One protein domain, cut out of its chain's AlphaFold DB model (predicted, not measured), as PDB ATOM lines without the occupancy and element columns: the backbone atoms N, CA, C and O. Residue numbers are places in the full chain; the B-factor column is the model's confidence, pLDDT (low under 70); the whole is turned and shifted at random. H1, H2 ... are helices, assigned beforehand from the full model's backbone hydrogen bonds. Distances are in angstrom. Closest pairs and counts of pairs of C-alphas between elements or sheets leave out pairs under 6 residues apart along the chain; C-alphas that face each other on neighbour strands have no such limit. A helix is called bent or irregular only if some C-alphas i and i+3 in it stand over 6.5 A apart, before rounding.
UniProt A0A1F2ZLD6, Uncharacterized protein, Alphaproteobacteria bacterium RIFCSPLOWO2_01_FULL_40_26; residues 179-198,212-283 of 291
ATOM      1  N   GLU A 179     156.510 180.339 185.671       94.56
ATOM      2  CA  GLU A 179     157.939 180.133 185.437       94.56
ATOM      3  C   GLU A 179     158.210 178.855 184.633       94.56
ATOM      4  O   GLU A 179     158.958 178.892 183.653       94.56
ATOM      5  N   LYS A 180     157.541 177.750 184.987       95.56
ATOM      6  CA  LYS A 180     157.653 176.481 184.265       95.56
ATOM      7  C   LYS A 180     157.165 176.615 182.823       95.56
ATOM      8  O   LYS A 180     157.900 176.239 181.916       95.56
ATOM      9  N   LEU A 181     156.002 177.228 182.591       96.56
ATOM     10  CA  LEU A 181     155.474 177.471 181.244       96.56
ATOM     11  C   LEU A 181     156.443 178.288 180.383       96.56
ATOM     12  O   LEU A 181     156.733 177.907 179.252       96.56
ATOM     13  N   ARG A 182     156.990 179.387 180.916       96.00
ATOM     14  CA  ARG A 182     157.964 180.215 180.187       96.00
ATOM     15  C   ARG A 182     159.240 179.438 179.861       96.00
ATOM     16  O   ARG A 182     159.746 179.528 178.744       96.00
ATOM     17  N   SER A 183     159.746 178.665 180.820       95.12
ATOM     18  CA  SER A 183     160.937 177.828 180.643       95.12
ATOM     19  C   SER A 183     160.718 176.737 179.596       95.12
ATOM     20  O   SER A 183     161.536 176.575 178.688       95.12
ATOM     21  N   ASP A 184     159.599 176.022 179.677       95.06
ATOM     22  CA  ASP A 184     159.274 174.930 178.764       95.06
ATOM     23  C   ASP A 184     159.001 175.454 177.354       95.06
ATOM     24  O   ASP A 184     159.548 174.915 176.395       95.06
ATOM     25  N   PHE A 185     158.286 176.575 177.212       95.50
ATOM     26  CA  PHE A 185     158.111 177.213 175.909       95.50
ATOM     27  C   PHE A 185     159.451 177.620 175.289       95.50
ATOM     28  O   PHE A 185     159.714 177.312 174.126       95.50
ATOM     29  N   LYS A 186     160.349 178.237 176.072       91.56
ATOM     30  CA  LYS A 186     161.677 178.657 175.601       91.56
ATOM     31  C   LYS A 186     162.507 177.492 175.053       91.56
ATOM     32  O   LYS A 186     163.229 177.671 174.074       91.56
ATOM     33  N   LYS A 187     162.390 176.298 175.648       91.38
ATOM     34  CA  LYS A 187     163.063 175.077 175.168       91.38
ATOM     35  C   LYS A 187     162.502 174.569 173.837       91.38
ATOM     36  O   LYS A 187     163.237 173.919 173.101       91.38
ATOM     37  N   LEU A 188     161.243 174.875 173.517       90.81
ATOM     38  CA  LEU A 188     160.574 174.441 172.284       90.81
ATOM     39  C   LEU A 188     160.871 175.366 171.094       90.81
ATOM     40  O   LEU A 188     160.821 174.923 169.948       90.81
ATOM     41  N   ILE A 189     161.248 176.626 171.337       88.56
ATOM     42  CA  ILE A 189     161.556 177.621 170.289       88.56
ATOM     43  C   ILE A 189     162.511 177.102 169.193       88.56
ATOM     44  O   ILE A 189     162.177 177.277 168.016       88.56
ATOM     45  N   PRO A 190     163.655 176.452 169.503       84.50
ATOM     46  CA  PRO A 190     164.543 175.902 168.477       84.50
ATOM     47  C   PRO A 190     163.824 174.969 167.499       84.50
ATOM     48  O   PRO A 190     164.038 175.043 166.291       84.50
ATOM     49  N   GLU A 191     162.943 174.110 168.007       83.69
ATOM     50  CA  GLU A 191     162.218 173.133 167.200       83.69
ATOM     51  C   GLU A 191     161.114 173.791 166.362       83.69
ATOM     52  O   GLU A 191     160.930 173.440 165.195       83.69
ATOM     53  N   LEU A 192     160.443 174.811 166.909       84.69
ATOM     54  CA  LEU A 192     159.393 175.566 166.214       84.69
ATOM     55  C   LEU A 192     159.913 176.373 165.021       84.69
ATOM     56  O   LEU A 192     159.214 176.516 164.012       84.69
ATOM     57  N   ILE A 193     161.127 176.916 165.125       80.69
ATOM     58  CA  ILE A 193     161.758 177.693 164.050       80.69
ATOM     59  C   ILE A 193     162.216 176.759 162.927       80.69
ATOM     60  O   ILE A 193     162.006 177.021 161.740       80.69
ATOM     61  N   VAL A 194     162.818 175.636 163.309       75.81
ATOM     62  CA  VAL A 194     163.502 174.721 162.398       75.81
ATOM     63  C   VAL A 194     162.532 173.813 161.615       75.81
ATOM     64  O   VAL A 194     162.868 173.359 160.516       75.81
ATOM     65  N   SER A 195     161.299 173.620 162.099       69.25
ATOM     66  CA  SER A 195     160.263 172.795 161.452       69.25
ATOM     67  C   SER A 195     159.874 173.234 160.028       69.25
ATOM     68  O   SER A 195     159.345 172.432 159.264       69.25
ATOM     69  N   LYS A 196     160.218 174.461 159.601       60.19
ATOM     70  CA  LYS A 196     159.910 175.000 158.258       60.19
ATOM     71  C   LYS A 196     160.567 174.228 157.091       60.19
ATOM     72  O   LYS A 196     160.168 174.428 155.949       60.19
ATOM     73  N   ASN A 197     161.558 173.366 157.354       51.16
ATOM     74  CA  ASN A 197     162.421 172.752 156.328       51.16
ATOM     75  C   ASN A 197     162.285 171.224 156.147       51.16
ATOM     76  O   ASN A 197     163.108 170.630 155.454       51.16
ATOM     77  N   GLU A 198     161.263 170.561 156.698       49.72
ATOM     78  CA  GLU A 198     161.102 169.096 156.550       49.72
ATOM     79  C   GLU A 198     160.490 168.629 155.210       49.72
ATOM     80  O   GLU A 198     160.112 167.467 155.056       49.72
ATOM     81  N   MET A 212     172.847 172.687 163.521       57.53
ATOM     82  CA  MET A 212     173.499 173.932 163.954       57.53
ATOM     83  C   MET A 212     172.500 175.076 164.180       57.53
ATOM     84  O   MET A 212     172.671 175.855 165.114       57.53
ATOM     85  N   ALA A 213     171.429 175.156 163.386       56.03
ATOM     86  CA  ALA A 213     170.361 176.141 163.574       56.03
ATOM     87  C   ALA A 213     169.574 175.930 164.883       56.03
ATOM     88  O   ALA A 213     169.057 176.893 165.439       56.03
ATOM     89  N   LYS A 214     169.533 174.698 165.419       54.94
ATOM     90  CA  LYS A 214     169.005 174.428 166.770       54.94
ATOM     91  C   LYS A 214     169.916 174.964 167.885       54.94
ATOM     92  O   LYS A 214     169.430 175.220 168.980       54.94
ATOM     93  N   LEU A 215     171.217 175.128 167.617       49.84
ATOM     94  CA  LEU A 215     172.220 175.582 168.591       49.84
ATOM     95  C   LEU A 215     172.412 177.106 168.593       49.84
ATOM     96  O   LEU A 215     172.688 177.680 169.643       49.84
ATOM     97  N   VAL A 216     172.271 177.769 167.440       51.34
ATOM     98  CA  VAL A 216     172.451 179.223 167.297       51.34
ATOM     99  C   VAL A 216     171.211 179.826 166.646       51.34
ATOM    100  O   VAL A 216     171.057 179.796 165.427       51.34
ATOM    101  N   ILE A 217     170.328 180.395 167.468       56.81
ATOM    102  CA  ILE A 217     169.111 181.062 167.000       56.81
ATOM    103  C   ILE A 217     169.329 182.575 167.046       56.81
ATOM    104  O   ILE A 217     169.305 183.183 168.113       56.81
ATOM    105  N   VAL A 218     169.509 183.197 165.882       55.78
ATOM    106  CA  VAL A 218     169.476 184.661 165.746       55.78
ATOM    107  C   VAL A 218     168.067 185.057 165.309       55.78
ATOM    108  O   VAL A 218     167.722 184.929 164.136       55.78
ATOM    109  N   ARG A 219     167.231 185.502 166.254       57.91
ATOM    110  CA  ARG A 219     165.862 185.966 165.967       57.91
ATOM    111  C   ARG A 219     165.877 187.437 165.585       57.91
ATOM    112  O   ARG A 219     166.371 188.273 166.338       57.91
ATOM    113  N   LYS A 220     165.281 187.771 164.440       54.97
ATOM    114  CA  LYS A 220     165.016 189.163 164.067       54.97
ATOM    115  C   LYS A 220     163.701 189.583 164.726       54.97
ATOM    116  O   LYS A 220     162.639 189.455 164.126       54.97
ATOM    117  N   ILE A 221     163.775 190.010 165.986       53.94
ATOM    118  CA  ILE A 221     162.613 190.508 166.731       53.94
ATOM    119  C   ILE A 221     162.246 191.865 166.127       53.94
ATOM    120  O   ILE A 221     162.918 192.865 166.357       53.94
ATOM    121  N   SER A 222     161.240 191.876 165.259       51.09
ATOM    122  CA  SER A 222     160.570 193.096 164.830       51.09
ATOM    123  C   SER A 222     159.128 192.971 165.284       51.09
ATOM    124  O   SER A 222     158.402 192.111 164.783       51.09
ATOM    125  N   ASP A 223     158.727 193.817 166.232       53.12
ATOM    126  CA  ASP A 223     157.422 193.794 166.912       53.12
ATOM    127  C   ASP A 223     156.217 194.052 165.984       53.12
ATOM    128  O   ASP A 223     155.077 194.125 166.435       53.12
ATOM    129  N   GLN A 224     156.445 194.205 164.678       54.16
ATOM    130  CA  GLN A 224     155.449 194.689 163.724       54.16
ATOM    131  C   GLN A 224     154.909 193.625 162.762       54.16
ATOM    132  O   GLN A 224     154.034 193.946 161.963       54.16
ATOM    133  N   ASN A 225     155.393 192.374 162.794       56.41
ATOM    134  CA  ASN A 225     155.025 191.388 161.769       56.41
ATOM    135  C   ASN A 225     154.398 190.106 162.344       56.41
ATOM    136  O   ASN A 225     155.078 189.109 162.588       56.41
ATOM    137  N   THR A 226     153.074 190.130 162.518       56.12
ATOM    138  CA  THR A 226     152.238 189.009 163.000       56.12
ATOM    139  C   THR A 226     152.136 187.838 162.019       56.12
ATOM    140  O   THR A 226     151.660 186.771 162.389       56.12
ATOM    141  N   GLN A 227     152.595 188.001 160.774       62.28
ATOM    142  CA  GLN A 227     152.478 186.975 159.732       62.28
ATOM    143  C   GLN A 227     153.672 186.007 159.673       62.28
ATOM    144  O   GLN A 227     153.590 184.970 159.015       62.28
ATOM    145  N   ASN A 228     154.791 186.316 160.338       75.25
ATOM    146  CA  ASN A 228     155.970 185.448 160.353       75.25
ATOM    147  C   ASN A 228     156.033 184.615 161.643       75.25
ATOM    148  O   ASN A 228     155.722 185.111 162.723       75.25
ATOM    149  N   THR A 229     156.508 183.369 161.547       78.19
ATOM    150  CA  THR A 229     156.624 182.425 162.674       78.19
ATOM    151  C   THR A 229     157.393 183.017 163.859       78.19
ATOM    152  O   THR A 229     156.957 182.869 164.993       78.19
ATOM    153  N   ASP A 230     158.489 183.743 163.610       78.88
ATOM    154  CA  ASP A 230     159.269 184.400 164.673       78.88
ATOM    155  C   ASP A 230     158.477 185.488 165.409       78.88
ATOM    156  O   ASP A 230     158.661 185.676 166.613       78.88
ATOM    157  N   GLY A 231     157.591 186.186 164.689       80.81
ATOM    158  CA  GLY A 231     156.672 187.168 165.256       80.81
ATOM    159  C   GLY A 231     155.640 186.488 166.147       80.81
ATOM    160  O   GLY A 231     155.497 186.873 167.302       80.81
ATOM    161  N   ILE A 232     155.004 185.415 165.663       86.19
ATOM    162  CA  ILE A 232     154.040 184.624 166.450       86.19
ATOM    163  C   ILE A 232     154.697 184.075 167.725       86.19
ATOM    164  O   ILE A 232     154.139 184.226 168.807       86.19
ATOM    165  N   ILE A 233     155.910 183.515 167.632       89.00
ATOM    166  CA  ILE A 233     156.672 183.047 168.804       89.00
ATOM    167  C   ILE A 233     156.922 184.198 169.790       89.00
ATOM    168  O   ILE A 233     156.728 184.016 170.988       89.00
ATOM    169  N   SER A 234     157.296 185.384 169.298       87.31
ATOM    170  CA  SER A 234     157.507 186.573 170.138       87.31
ATOM    171  C   SER A 234     156.232 187.007 170.863       87.31
ATOM    172  O   SER A 234     156.271 187.334 172.049       87.31
ATOM    173  N   PHE A 235     155.087 186.981 170.177       89.44
ATOM    174  CA  PHE A 235     153.798 187.287 170.794       89.44
ATOM    175  C   PHE A 235     153.389 186.229 171.821       89.44
ATOM    176  O   PHE A 235     152.842 186.591 172.859       89.44
ATOM    177  N   ILE A 236     153.688 184.948 171.589       92.88
ATOM    178  CA  ILE A 236     153.446 183.901 172.588       92.88
ATOM    179  C   ILE A 236     154.318 184.141 173.828       92.88
ATOM    180  O   ILE A 236     153.788 184.146 174.933       92.88
ATOM    181  N   GLU A 237     155.621 184.411 173.678       93.38
ATOM    182  CA  GLU A 237     156.503 184.724 174.818       93.38
ATOM    183  C   GLU A 237     155.989 185.911 175.631       93.38
ATOM    184  O   GLU A 237     155.946 185.839 176.860       93.38
ATOM    185  N   LYS A 238     155.571 186.980 174.946       93.25
ATOM    186  CA  LYS A 238     154.998 188.162 175.589       93.25
ATOM    187  C   LYS A 238     153.725 187.813 176.358       93.25
ATOM    188  O   LYS A 238     153.629 188.129 177.534       93.25
ATOM    189  N   ASN A 239     152.780 187.109 175.739       94.44
ATOM    190  CA  ASN A 239     151.532 186.734 176.407       94.44
ATOM    191  C   ASN A 239     151.758 185.769 177.582       94.44
ATOM    192  O   ASN A 239     151.092 185.894 178.603       94.44
ATOM    193  N   LEU A 240     152.729 184.853 177.496       95.06
ATOM    194  CA  LEU A 240     153.126 184.008 178.628       95.06
ATOM    195  C   LEU A 240     153.783 184.817 179.755       95.06
ATOM    196  O   LEU A 240     153.616 184.486 180.927       95.06
ATOM    197  N   HIS A 241     154.543 185.859 179.415       93.56
ATOM    198  CA  HIS A 241     155.116 186.785 180.389       93.56
ATOM    199  C   HIS A 241     154.035 187.614 181.091       93.56
ATOM    200  O   HIS A 241     154.077 187.760 182.311       93.56
ATOM    201  N   ASP A 242     153.052 188.085 180.330       94.50
ATOM    202  CA  ASP A 242     151.947 188.920 180.803       94.50
ATOM    203  C   ASP A 242     150.801 188.096 181.427       94.50
ATOM    204  O   ASP A 242     149.764 188.650 181.781       94.50
ATOM    205  N   LEU A 243     150.981 186.774 181.580       93.75
ATOM    206  CA  LEU A 243     149.992 185.829 182.123       93.75
ATOM    207  C   LEU A 243     148.662 185.800 181.343       93.75
ATOM    208  O   LEU A 243     147.619 185.425 181.877       93.75
ATOM    209  N   ASN A 244     148.694 186.176 180.064       95.25
ATOM    210  CA  ASN A 244     147.553 186.135 179.158       95.25
ATOM    211  C   ASN A 244     147.516 184.798 178.401       95.25
ATOM    212  O   ASN A 244     147.845 184.700 177.216       95.25
ATOM    213  N   TYR A 245     147.135 183.735 179.109       95.94
ATOM    214  CA  TYR A 245     147.143 182.382 178.548       95.94
ATOM    215  C   TYR A 245     146.112 182.175 177.437       95.94
ATOM    216  O   TYR A 245     146.362 181.388 176.525       95.94
ATOM    217  N   HIS A 246     144.989 182.900 177.469       95.38
ATOM    218  CA  HIS A 246     143.975 182.830 176.416       95.38
ATOM    219  C   HIS A 246     144.551 183.256 175.060       95.38
ATOM    220  O   HIS A 246     144.446 182.524 174.076       95.38
ATOM    221  N   GLU A 247     145.233 184.400 175.025       94.44
ATOM    222  CA  GLU A 247     145.837 184.895 173.791       94.44
ATOM    223  C   GLU A 247     147.004 184.010 173.335       94.44
ATOM    224  O   GLU A 247     147.141 183.719 172.147       94.44
ATOM    225  N   ALA A 248     147.808 183.494 174.272       94.19
ATOM    226  CA  ALA A 248     148.859 182.529 173.950       94.19
ATOM    227  C   ALA A 248     148.296 181.254 173.289       94.19
ATOM    228  O   ALA A 248     148.863 180.774 172.305       94.19
ATOM    229  N   LEU A 249     147.169 180.724 173.782       95.44
ATOM    230  CA  LEU A 249     146.484 179.572 173.185       95.44
ATOM    231  C   LEU A 249     145.978 179.882 171.769       95.44
ATOM    232  O   LEU A 249     146.207 179.084 170.859       95.44
ATOM    233  N   ASN A 250     145.356 181.048 171.566       93.44
ATOM    234  CA  ASN A 250     144.861 181.480 170.254       93.44
ATOM    235  C   ASN A 250     145.999 181.589 169.225       93.44
ATOM    236  O   ASN A 250     145.883 181.097 168.101       93.44
ATOM    237  N   LEU A 251     147.135 182.167 169.626       92.19
ATOM    238  CA  LEU A 251     148.323 182.285 168.777       92.19
ATOM    239  C   LEU A 251     148.921 180.922 168.413       92.19
ATOM    240  O   LEU A 251     149.350 180.721 167.277       92.19
ATOM    241  N   ILE A 252     148.933 179.966 169.347       91.75
ATOM    242  CA  ILE A 252     149.412 178.604 169.073       91.75
ATOM    243  C   ILE A 252     148.456 177.865 168.132       91.75
ATOM    244  O   ILE A 252     148.912 177.159 167.232       91.75
ATOM    245  N   ALA A 253     147.145 178.049 168.295       89.38
ATOM    246  CA  ALA A 253     146.143 177.460 167.409       89.38
ATOM    247  C   ALA A 253     146.265 177.972 165.960       89.38
ATOM    248  O   ALA A 253     145.940 177.243 165.025       89.38
ATOM    249  N   ALA A 254     146.787 179.188 165.765       86.88
ATOM    250  CA  ALA A 254     147.061 179.759 164.447       86.88
ATOM    251  C   ALA A 254     148.326 179.194 163.762       86.88
ATOM    252  O   ALA A 254     148.547 179.453 162.577       86.88
ATOM    253  N   LEU A 255     149.167 178.431 164.473       87.56
ATOM    254  CA  LEU A 255     150.324 177.755 163.877       87.56
ATOM    255  C   LEU A 255     149.893 176.557 163.021       87.56
ATOM    256  O   LEU A 255     148.836 175.964 163.216       87.56
ATOM    257  N   ASP A 256     150.750 176.154 162.088       87.56
ATOM    258  CA  ASP A 256     150.545 174.968 161.261       87.56
ATOM    259  C   ASP A 256     150.623 173.659 162.070       87.56
ATOM    260  O   ASP A 256     151.251 173.568 163.129       87.56
ATOM    261  N   LEU A 257     150.031 172.596 161.516       86.56
ATOM    262  CA  LEU A 257     149.902 171.289 162.171       86.56
ATOM    263  C   LEU A 257     151.237 170.688 162.642       86.56
ATOM    264  O   LEU A 257     151.261 169.963 163.636       86.56
ATOM    265  N   GLN A 258     152.350 170.947 161.947       86.62
ATOM    266  CA  GLN A 258     153.653 170.403 162.339       86.62
ATOM    267  C   GLN A 258     154.149 171.043 163.642       86.62
ATOM    268  O   GLN A 258     154.631 170.339 164.528       86.62
ATOM    269  N   ARG A 259     153.969 172.358 163.804       87.62
ATOM    270  CA  ARG A 259     154.309 173.081 165.040       87.62
ATOM    271  C   ARG A 259     153.356 172.754 166.180       87.62
ATOM    272  O   ARG A 259     153.805 172.573 167.307       87.62
ATOM    273  N   GLN A 260     152.067 172.585 165.890       87.88
ATOM    274  CA  GLN A 260     151.104 172.135 166.898       87.88
ATOM    275  C   GLN A 260     151.467 170.757 167.474       87.88
ATOM    276  O   GLN A 260     151.312 170.533 168.671       87.88
ATOM    277  N   LYS A 261     152.016 169.844 166.656       89.88
ATOM    278  CA  LYS A 261     152.514 168.545 167.142       89.88
ATOM    279  C   LYS A 261     153.676 168.690 168.125       89.88
ATOM    280  O   LYS A 261     153.675 167.991 169.134       89.88
ATOM    281  N   ILE A 262     154.619 169.597 167.858       89.56
ATOM    282  CA  ILE A 262     155.737 169.908 168.770       89.56
ATOM    283  C   ILE A 262     155.200 170.457 170.102       89.56
ATOM    284  O   ILE A 262     155.689 170.108 171.170       89.56
ATOM    285  N   LEU A 263     154.141 171.269 170.051       93.38
ATOM    286  CA  LEU A 263     153.548 171.932 171.216       93.38
ATOM    287  C   LEU A 263     152.525 171.087 171.984       93.38
ATOM    288  O   LEU A 263     151.938 171.592 172.936       93.38
ATOM    289  N   LYS A 264     152.277 169.829 171.605       93.44
ATOM    290  CA  LYS A 264     151.149 169.045 172.135       93.44
ATOM    291  C   LYS A 264     151.129 168.965 173.667       93.44
ATOM    292  O   LYS A 264     150.087 169.189 174.271       93.44
ATOM    293  N   GLU A 265     152.260 168.646 174.290       94.25
ATOM    294  CA  GLU A 265     152.358 168.551 175.753       94.25
ATOM    295  C   GLU A 265     152.302 169.930 176.419       94.25
ATOM    296  O   GLU A 265     151.605 170.124 177.414       94.25
ATOM    297  N   PHE A 266     152.961 170.922 175.816       96.50
ATOM    298  CA  PHE A 266     152.908 172.305 176.281       96.50
ATOM    299  C   PHE A 266     151.475 172.855 176.299       96.50
ATOM    300  O   PHE A 266     151.085 173.514 177.258       96.50
ATOM    301  N   LEU A 267     150.671 172.537 175.280       96.19
ATOM    302  CA  LEU A 267     149.265 172.932 175.183       96.19
ATOM    303  C   LEU A 267     148.407 172.353 176.308       96.19
ATOM    304  O   LEU A 267     147.533 173.056 176.810       96.19
ATOM    305  N   ILE A 268     148.661 171.110 176.730       96.31
ATOM    306  CA  ILE A 268     147.953 170.495 177.863       96.31
ATOM    307  C   ILE A 268     148.205 171.317 179.131       96.31
ATOM    308  O   ILE A 268     147.257 171.722 179.803       96.31
ATOM    309  N   ASN A 269     149.474 171.627 179.407       97.25
ATOM    310  CA  ASN A 269     149.860 172.385 180.594       97.25
ATOM    311  C   ASN A 269     149.368 173.839 180.540       97.25
ATOM    312  O   ASN A 269     148.894 174.377 181.541       97.25
ATOM    313  N   LEU A 270     149.452 174.480 179.370       97.44
ATOM    314  CA  LEU A 270     148.978 175.848 179.168       97.44
ATOM    315  C   LEU A 270     147.459 175.944 179.352       97.44
ATOM    316  O   LEU A 270     146.989 176.847 180.040       97.44
ATOM    317  N   ASN A 271     146.698 174.995 178.802       97.19
ATOM    318  CA  ASN A 271     145.248 174.949 178.963       97.19
ATOM    319  C   ASN A 271     144.845 174.702 180.423       97.19
ATOM    320  O   ASN A 271     143.979 175.397 180.942       97.19
ATOM    321  N   ALA A 272     145.508 173.765 181.110       97.44
ATOM    322  CA  ALA A 272     145.279 173.545 182.537       97.44
ATOM    323  C   ALA A 272     145.570 174.810 183.362       97.44
ATOM    324  O   ALA A 272     144.813 175.149 184.264       97.44
ATOM    325  N   SER A 273     146.629 175.548 183.021       97.25
ATOM    326  CA  SER A 273     147.002 176.791 183.709       97.25
ATOM    327  C   SER A 273     146.012 177.929 183.459       97.25
ATOM    328  O   SER A 273     145.687 178.668 184.387       97.25
ATOM    329  N   PHE A 274     145.478 178.026 182.239       97.25
ATOM    330  CA  PHE A 274     144.375 178.925 181.905       97.25
ATOM    331  C   PHE A 274     143.103 178.603 182.701       97.25
ATOM    332  O   PHE A 274     142.524 179.496 183.319       97.25
ATOM    333  N   GLU A 275     142.688 177.334 182.743       97.94
ATOM    334  CA  GLU A 275     141.495 176.935 183.499       97.94
ATOM    335  C   GLU A 275     141.679 177.149 185.007       97.94
ATOM    336  O   GLU A 275     140.780 177.678 185.657       97.94
ATOM    337  N   VAL A 276     142.854 176.837 185.570       97.69
ATOM    338  CA  VAL A 276     143.161 177.127 186.983       97.69
ATOM    339  C   VAL A 276     143.057 178.624 187.278       97.69
ATOM    340  O   VAL A 276     142.444 178.986 188.276       97.69
ATOM    341  N   GLN A 277     143.588 179.497 186.416       96.62
ATOM    342  CA  GLN A 277     143.485 180.951 186.591       96.62
ATOM    343  C   GLN A 277     142.028 181.431 186.558       96.62
ATOM    344  O   GLN A 277     141.596 182.187 187.422       96.62
ATOM    345  N   LYS A 278     141.235 180.939 185.606       97.19
ATOM    346  CA  LYS A 278     139.808 181.265 185.508       97.19
ATOM    347  C   LYS A 278     139.019 180.795 186.734       97.19
ATOM    348  O   LYS A 278     138.100 181.480 187.191       97.19
ATOM    349  N   ILE A 279     139.348 179.615 187.262       97.75
ATOM    350  CA  ILE A 279     138.736 179.083 188.482       97.75
ATOM    351  C   ILE A 279     139.157 179.918 189.694       97.75
ATOM    352  O   ILE A 279     138.287 180.248 190.498       97.75
ATOM    353  N   ASP A 280     140.434 180.301 189.793       97.00
ATOM    354  CA  ASP A 280     140.973 181.200 190.825       97.00
ATOM    355  C   ASP A 280     140.196 182.521 190.849       97.00
ATOM    356  O   ASP A 280     139.558 182.847 191.849       97.00
ATOM    357  N   ASP A 281     140.105 183.215 189.716       95.88
ATOM    358  CA  ASP A 281     139.319 184.447 189.602       95.88
ATOM    359  C   ASP A 281     137.854 184.222 190.012       95.88
ATOM    360  O   ASP A 281     137.228 185.053 190.674       95.88
ATOM    361  N   GLY A 282     137.292 183.066 189.653       96.31
ATOM    362  CA  GLY A 282     135.938 182.677 190.019       96.31
ATOM    363  C   GLY A 282     135.733 182.435 191.518       96.31
ATOM    364  O   GLY A 282     134.664 182.770 192.029       96.31
ATOM    365  N   ILE A 283     136.702 181.837 192.212       96.69
ATOM    366  CA  ILE A 283     136.654 181.627 193.666       96.69
ATOM    367  C   ILE A 283     136.865 182.966 194.371       96.69
ATOM    368  O   ILE A 283     136.066 183.331 195.232       96.69
TER     369      ILE A 283
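This is residues 179 to 198 and 212 to 283 of the 291 residues of an uncharacterized protein of Alphaproteobacteria bacterium RIFCSPLOWO2_01_FULL_40_26 (UniProt A0A1F2ZLD6). Long helix H6, arm H1a of bent helix H1 and the hairpin of H3 and H4 make a small bundle, partly side by side; H6's residues 278 to 283 stick out. H2 and H5 pack on arm H1b. The printed part has 92 residues, six named helices, H1 to H6, and no named strand: all helix, compact, radius of gyration of the C-alphas 13.6 A, spans 47 by 27 by 22 A.

Start at H6, residues 264 to 283; its residues 267 to 274 alone touch H4, residues 245 to 253, closest C-alphas Phe 274 and Tyr 245, 5.6 A. H4 and H3, residues 229 to 241, form a hairpin at a shallow tilt of 18 degrees, closest C-alphas Ala 248 and Ile 236, 5.0 A. H1, residues 179 to 197, assigned as one helix by its hydrogen bonds, is bent: C-alphas 187 and 190 are 6.9 A apart. Arm H1a, residues 179 to 187, touches H3, closest C-alphas Arg 182 and Leu 240, 6.3 A. H1b, residues 190 to 197, irregular with C-alphas 193 and 196 6.6 A apart, touches H2, residues 212 to 215, and H5, residues 257 to 262, at closest C-alphas Pro 190 and Lys 214, 5.0 A, and Leu 192 and Arg 259, 5.8 A. Each O i to N i+4 pair is within hydrogen-bond range in H1a, H3, H4, H5 and H6, 2 of 4 in H1b; H2 is too short.

Find C-alpha 179 at (157.939, 180.133, 185.437), where H1a begins. H6 runs 28.8 A to C-alpha 283 at (136.654, 181.627, 193.666).

Residues 199 to 211 are not printed; C-alphas 198 and 212 are 15.2 A apart. H2 to H3 is a long link. Look for pLDDT under 70 at residues 195 to 198 and 212 to 227.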